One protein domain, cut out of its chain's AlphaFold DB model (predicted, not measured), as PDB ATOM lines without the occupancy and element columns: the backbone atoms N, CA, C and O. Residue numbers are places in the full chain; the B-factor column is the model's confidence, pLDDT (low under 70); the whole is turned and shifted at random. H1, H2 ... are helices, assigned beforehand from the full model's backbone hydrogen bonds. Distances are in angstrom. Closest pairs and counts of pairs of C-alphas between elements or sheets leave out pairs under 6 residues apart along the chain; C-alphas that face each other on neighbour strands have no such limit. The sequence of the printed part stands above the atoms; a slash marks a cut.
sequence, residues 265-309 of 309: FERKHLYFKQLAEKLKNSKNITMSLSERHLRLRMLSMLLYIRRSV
ATOM      1  N   PHE A 265      30.322   1.427  29.066       83.75
ATOM      2  CA  PHE A 265      29.024   1.564  28.406       83.75
ATOM      3  C   PHE A 265      27.953   0.788  29.168       83.75
ATOM      4  O   PHE A 265      26.911   1.358  29.472       83.75
ATOM      5  N   GLU A 266      28.254  -0.425  29.639       79.62
ATOM      6  CA  GLU A 266      27.315  -1.207  30.455       79.62
ATOM      7  C   GLU A 266      26.955  -0.525  31.781       79.62
ATOM      8  O   GLU A 266      25.782  -0.437  32.158       79.62
ATOM      9  N   ARG A 267      27.937   0.081  32.465       81.44
ATOM     10  CA  ARG A 267      27.655   0.918  33.648       81.44
ATOM     11  C   ARG A 267      26.749   2.101  33.305       81.44
ATOM     12  O   ARG A 267      25.915   2.497  34.120       81.44
ATOM     13  N   LYS A 268      26.901   2.677  32.110       85.06
ATOM     14  CA  LYS A 268      26.058   3.784  31.654       85.06
ATOM     15  C   LYS A 268      24.645   3.323  31.294       85.06
ATOM     16  O   LYS A 268      23.687   4.005  31.650       85.06
ATOM     17  N   HIS A 269      24.501   2.163  30.662       84.75
ATOM     18  CA  HIS A 269      23.207   1.540  30.394       84.75
ATOM     19  C   HIS A 269      22.447   1.257  31.690       84.75
ATOM     20  O   HIS A 269      21.252   1.533  31.763       84.75
ATOM     21  N   LEU A 270      23.134   0.800  32.743       85.69
ATOM     22  CA  LEU A 270      22.521   0.589  34.057       85.69
ATOM     23  C   LEU A 270      21.881   1.868  34.618       85.69
ATOM     24  O   LEU A 270      20.756   1.813  35.112       85.69
ATOM     25  N   TYR A 271      22.549   3.020  34.491       89.12
ATOM     26  CA  TYR A 271      21.967   4.313  34.874       89.12
ATOM     27  C   TYR A 271      20.649   4.581  34.134       89.12
ATOM     28  O   TYR A 271      19.656   4.952  34.758       89.12
ATOM     29  N   PHE A 272      20.619   4.367  32.815       90.12
ATOM     30  CA  PHE A 272      19.416   4.598  32.016       90.12
ATOM     31  C   PHE A 272      18.296   3.604  32.336       90.12
ATOM     32  O   PHE A 272      17.146   4.024  32.435       90.12
ATOM     33  N   LYS A 273      18.619   2.326  32.578       89.00
ATOM     34  CA  LYS A 273      17.653   1.303  33.016       89.00
ATOM     35  C   LYS A 273      16.995   1.699  34.340       89.00
ATOM     36  O   LYS A 273      15.775   1.795  34.416       89.00
ATOM     37  N   GLN A 274      17.798   2.057  35.342       90.62
ATOM     38  CA  GLN A 274      17.297   2.519  36.641       90.62
ATOM     39  C   GLN A 274      16.463   3.799  36.526       90.62
ATOM     40  O   GLN A 274      15.482   3.985  37.247       90.62
ATOM     41  N   LEU A 275      16.858   4.717  35.644       89.88
ATOM     42  CA  LEU A 275      16.107   5.943  35.419       89.88
ATOM     43  C   LEU A 275      14.759   5.664  34.745       89.88
ATOM     44  O   LEU A 275      13.757   6.241  35.163       89.88
ATOM     45  N   ALA A 276      14.727   4.777  33.750       90.38
ATOM     46  CA  ALA A 276      13.504   4.365  33.068       90.38
ATOM     47  C   ALA A 276      12.517   3.699  34.040       90.38
ATOM     48  O   ALA A 276      11.344   4.068  34.070       90.38
ATOM     49  N   GLU A 277      13.006   2.802  34.902       90.25
ATOM     50  CA  GLU A 277      12.212   2.166  35.964       90.25
ATOM     51  C   GLU A 277      11.598   3.194  36.926       90.25
ATOM     52  O   GLU A 277      10.429   3.089  37.303       90.25
ATOM     53  N   LYS A 278      12.363   4.227  37.303       89.38
ATOM     54  CA  LYS A 278      11.896   5.302  38.197       89.38
ATOM     55  C   LYS A 278      10.913   6.260  37.532       89.38
ATOM     56  O   LYS A 278      10.042   6.793  38.210       89.38
ATOM     57  N   LEU A 279      11.084   6.524  36.238       87.56
ATOM     58  CA  LEU A 279      10.257   7.465  35.482       87.56
ATOM     59  C   LEU A 279       8.802   7.003  35.380       87.56
ATOM     60  O   LEU A 279       7.917   7.856  35.360       87.56
ATOM     61  N   LYS A 280       8.567   5.684  35.296       81.94
ATOM     62  CA  LYS A 280       7.237   5.065  35.122       81.94
ATOM     63  C   LYS A 280       6.390   5.709  34.005       81.94
ATOM     64  O   LYS A 280       5.166   5.643  34.035       81.94
ATOM     65  N   ASN A 281       7.040   6.323  33.015       81.75
ATOM     66  CA  ASN A 281       6.415   6.955  31.860       81.75
ATOM     67  C   ASN A 281       7.148   6.498  30.598       81.75
ATOM     68  O   ASN A 281       8.332   6.777  30.430       81.75
ATOM     69  N   SER A 282       6.437   5.780  29.733       83.12
ATOM     70  CA  SER A 282       6.967   5.215  28.491       83.12
ATOM     71  C   SER A 282       6.734   6.104  27.265       83.12
ATOM     72  O   SER A 282       7.271   5.803  26.197       83.12
ATOM     73  N   LYS A 283       5.975   7.207  27.383       86.56
ATOM     74  CA  LYS A 283       5.779   8.143  26.269       86.56
ATOM     75  C   LYS A 283       7.103   8.834  25.954       86.56
ATOM     76  O   LYS A 283       7.617   9.589  26.772       86.56
ATOM     77  N   ASN A 284       7.640   8.566  24.764       86.56
ATOM     78  CA  ASN A 284       8.920   9.096  24.293       86.56
ATOM     79  C   ASN A 284      10.046   8.948  25.343       86.56
ATOM     80  O   ASN A 284      10.680   9.913  25.781       86.56
ATOM     81  N   ILE A 285      10.251   7.706  25.795       88.38
ATOM     82  CA  ILE A 285      11.227   7.376  26.842       88.38
ATOM     83  C   ILE A 285      12.645   7.843  26.488       88.38
ATOM     84  O   ILE A 285      13.375   8.293  27.367       88.38
ATOM     85  N   THR A 286      13.031   7.805  25.212       86.94
ATOM     86  CA  THR A 286      14.351   8.245  24.738       86.94
ATOM     87  C   THR A 286      14.584   9.729  25.017       86.94
ATOM     88  O   THR A 286      15.622  10.072  25.582       86.94
ATOM     89  N   MET A 287      13.605  10.587  24.714       88.06
ATOM     90  CA  MET A 287      13.645  12.020  25.030       88.06
ATOM     91  C   MET A 287      13.691  12.265  26.545       88.06
ATOM     92  O   MET A 287      14.522  13.018  27.043       88.06
ATOM     93  N   SER A 288      12.856  11.558  27.311       90.50
ATOM     94  CA  SER A 288      12.833  11.699  28.775       90.50
ATOM     95  C   SER A 288      14.172  11.318  29.425       90.50
ATOM     96  O   SER A 288      14.644  11.974  30.360       90.50
ATOM     97  N   LEU A 289      14.802  10.244  28.939       91.19
ATOM     98  CA  LEU A 289      16.107   9.784  29.411       91.19
ATOM     99  C   LEU A 289      17.234  10.740  29.001       91.19
ATOM    100  O   LEU A 289      18.117  11.013  29.822       91.19
ATOM    101  N   SER A 290      17.211  11.256  27.766       89.88
ATOM    102  CA  SER A 290      18.239  12.167  27.256       89.88
ATOM    103  C   SER A 290      18.219  13.511  27.988       89.88
ATOM    104  O   SER A 290      19.268  13.949  28.460       89.88
ATOM    105  N   GLU A 291      17.045  14.112  28.200       90.19
ATOM    106  CA  GLU A 291      16.901  15.382  28.922       90.19
ATOM    107  C   GLU A 291      17.401  15.289  30.365       90.19
ATOM    108  O   GLU A 291      18.174  16.131  30.829       90.19
ATOM    109  N   ARG A 292      16.999  14.243  31.096       89.56
ATOM    110  CA  ARG A 292      17.454  14.047  32.480       89.56
ATOM    111  C   ARG A 292      18.956  13.810  32.555       89.56
ATOM    112  O   ARG A 292      19.610  14.307  33.472       89.56
ATOM    113  N   HIS A 293      19.509  13.072  31.598       91.75
ATOM    114  CA  HIS A 293      20.949  12.890  31.502       91.75
ATOM    115  C   HIS A 293      21.684  14.207  31.210       91.75
ATOM    116  O   HIS A 293      22.694  14.481  31.859       91.75
ATOM    117  N   LEU A 294      21.169  15.035  30.295       90.25
ATOM    118  CA  LEU A 294      21.742  16.340  29.966       90.25
ATOM    119  C   LEU A 294      21.757  17.263  31.189       90.25
ATOM    120  O   LEU A 294      22.809  17.796  31.535       90.25
ATOM    121  N   ARG A 295      20.632  17.369  31.909       90.19
ATOM    122  CA  ARG A 295      20.537  18.163  33.147       90.19
ATOM    123  C   ARG A 295      21.557  17.714  34.194       90.19
ATOM    124  O   ARG A 295      22.244  18.547  34.780       90.19
ATOM    125  N   LEU A 296      21.710  16.402  34.395       88.44
ATOM    126  CA  LEU A 296      22.707  15.855  35.320       88.44
ATOM    127  C   LEU A 296      24.143  16.216  34.899       88.44
ATOM    128  O   LEU A 296      24.961  16.570  35.749       88.44
ATOM    129  N   ARG A 297      24.454  16.155  33.596       87.06
ATOM    130  CA  ARG A 297      25.776  16.523  33.064       87.06
ATOM    131  C   ARG A 297      26.065  18.009  33.264       87.06
ATOM    132  O   ARG A 297      27.135  18.332  33.773       87.06
ATOM    133  N   MET A 298      25.107  18.887  32.964       87.00
ATOM    134  CA  MET A 298      25.247  20.330  33.189       87.00
ATOM    135  C   MET A 298      25.545  20.649  34.658       87.00
ATOM    136  O   MET A 298      26.513  21.346  34.949       87.00
ATOM    137  N   LEU A 299      24.781  20.071  35.594       86.62
ATOM    138  CA  LEU A 299      25.020  20.254  37.030       86.62
ATOM    139  C   LEU A 299      26.418  19.781  37.446       86.62
ATOM    140  O   LEU A 299      27.102  20.469  38.200       86.62
ATOM    141  N   SER A 300      26.873  18.637  36.925       84.94
ATOM    142  CA  SER A 300      28.220  18.136  37.220       84.94
ATOM    143  C   SER A 300      29.333  19.052  36.693       84.94
ATOM    144  O   SER A 300      30.324  19.250  37.392       84.94
ATOM    145  N   MET A 301      29.158  19.658  35.511       81.75
ATOM    146  CA  MET A 301      30.123  20.610  34.947       81.75
ATOM    147  C   MET A 301      30.161  21.911  35.752       81.75
ATOM    148  O   MET A 301      31.243  22.386  36.078       81.75
ATOM    149  N   LEU A 302      29.005  22.441  36.159       79.88
ATOM    150  CA  LEU A 302      28.931  23.640  37.004       79.88
ATOM    151  C   LEU A 302      29.618  23.437  38.363       79.88
ATOM    152  O   LEU A 302      30.341  24.317  38.829       79.88
ATOM    153  N   LEU A 303      29.429  22.270  38.987       79.44
ATOM    154  CA  LEU A 303      30.110  21.916  40.237       79.44
ATOM    155  C   LEU A 303      31.626  21.765  40.058       79.44
ATOM    156  O   LEU A 303      32.375  22.101  40.972       79.44
ATOM    157  N   TYR A 304      32.082  21.266  38.906       76.81
ATOM    158  CA  TYR A 304      33.506  21.139  38.595       76.81
ATOM    159  C   TYR A 304      34.175  22.502  38.375       76.81
ATOM    160  O   TYR A 304      35.227  22.766  38.953       76.81
ATOM    161  N   ILE A 305      33.530  23.391  37.613       76.00
ATOM    162  CA  ILE A 305      34.025  24.754  37.369       76.00
ATOM    163  C   ILE A 305      34.143  25.508  38.697       76.00
ATOM    164  O   ILE A 305      35.193  26.060  38.989       76.00
ATOM    165  N   ARG A 306      33.125  25.431  39.567       62.59
ATOM    166  CA  ARG A 306      33.155  26.061  40.902       62.59
ATOM    167  C   ARG A 306      34.234  25.540  41.854       62.59
ATOM    168  O   ARG A 306      34.475  26.182  42.862       62.59
ATOM    169  N   ARG A 307      34.806  24.361  41.601       63.88
ATOM    170  CA  ARG A 307      35.914  23.809  42.402       63.88
ATOM    171  C   ARG A 307      37.289  24.130  41.819       63.88
ATOM    172  O   ARG A 307      38.283  23.877  42.484       63.88
ATOM    173  N   SER A 308      37.328  24.598  40.574       56.62
ATOM    174  CA  SER A 308      38.554  24.917  39.834       56.62
ATOM    175  C   SER A 308      38.870  26.421  39.837       56.62
ATOM    176  O   SER A 308      39.902  26.811  39.300       56.62
ATOM    177  N   VAL A 309      37.971  27.235  40.402       47.97
ATOM    178  CA  VAL A 309      38.104  28.676  40.674       47.97
ATOM    179  C   VAL A 309      38.232  28.846  42.179       47.97
ATOM    180  O   VAL A 309      39.071  29.663  42.604       47.97
TER     181      VAL A 309
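AT A GLANCE: This is residues 265 to 309 of the 309 residues of an uncharacterized protein of Leptotrombidium deliense (UniProt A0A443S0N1). Two helices of unequal length make a lopsided V, with the later part of H1 touching the first residues of H2 and the five-residue link folding round the corner between them. Both arms stick out from this corner: residues 265 to 270 of H1, and residues 294 to 309, of which 294 to 308 belong to the long H2. The printed part has 45 residues with two named helices, H1 then H2, and no named strand; the class is all helix. It is loose, with a radius of gyration of the C-alphas of 12.9 A, and elongated, with spans of 41 by 21 by 14 A.

HOW THE PARTS SIT: H1, residues 265 to 279, touches H2, residues 285 to 308, with 4 pairs of C-alphas within 8 A. The closest C-alphas are those of Phe 272 and Leu 289, 6.7 A apart. H1 touches with residues 272 to 276 alone, and H2 with residues 285 to 289 alone. Their lines stand at a steep tilt of 66 degrees, and they run opposite ways. In H1 and H2 every O i to N i+4 pair is within hydrogen-bond range.

IN THESE COORDINATES: H1 begins at C-alpha 265 (29.024, 1.564, 28.406) and measures 20.9 A to C-alpha 279 at (10.257, 7.465, 35.482). A tight link of 5 residues follows. H2 begins at C-alpha 285 (11.227, 7.376, 26.842) and measures 35.0 A to C-alpha 308 at (38.554, 24.917, 39.834).

THE WHOLE: The two C-alphas farthest apart are those of Lys 283 and Val 309, 40.9 A. The printed part has no cut and ends at residue 309, the chain's last. The mean pLDDT of the printed part is 83.8; residues 306 to 309 are under 70.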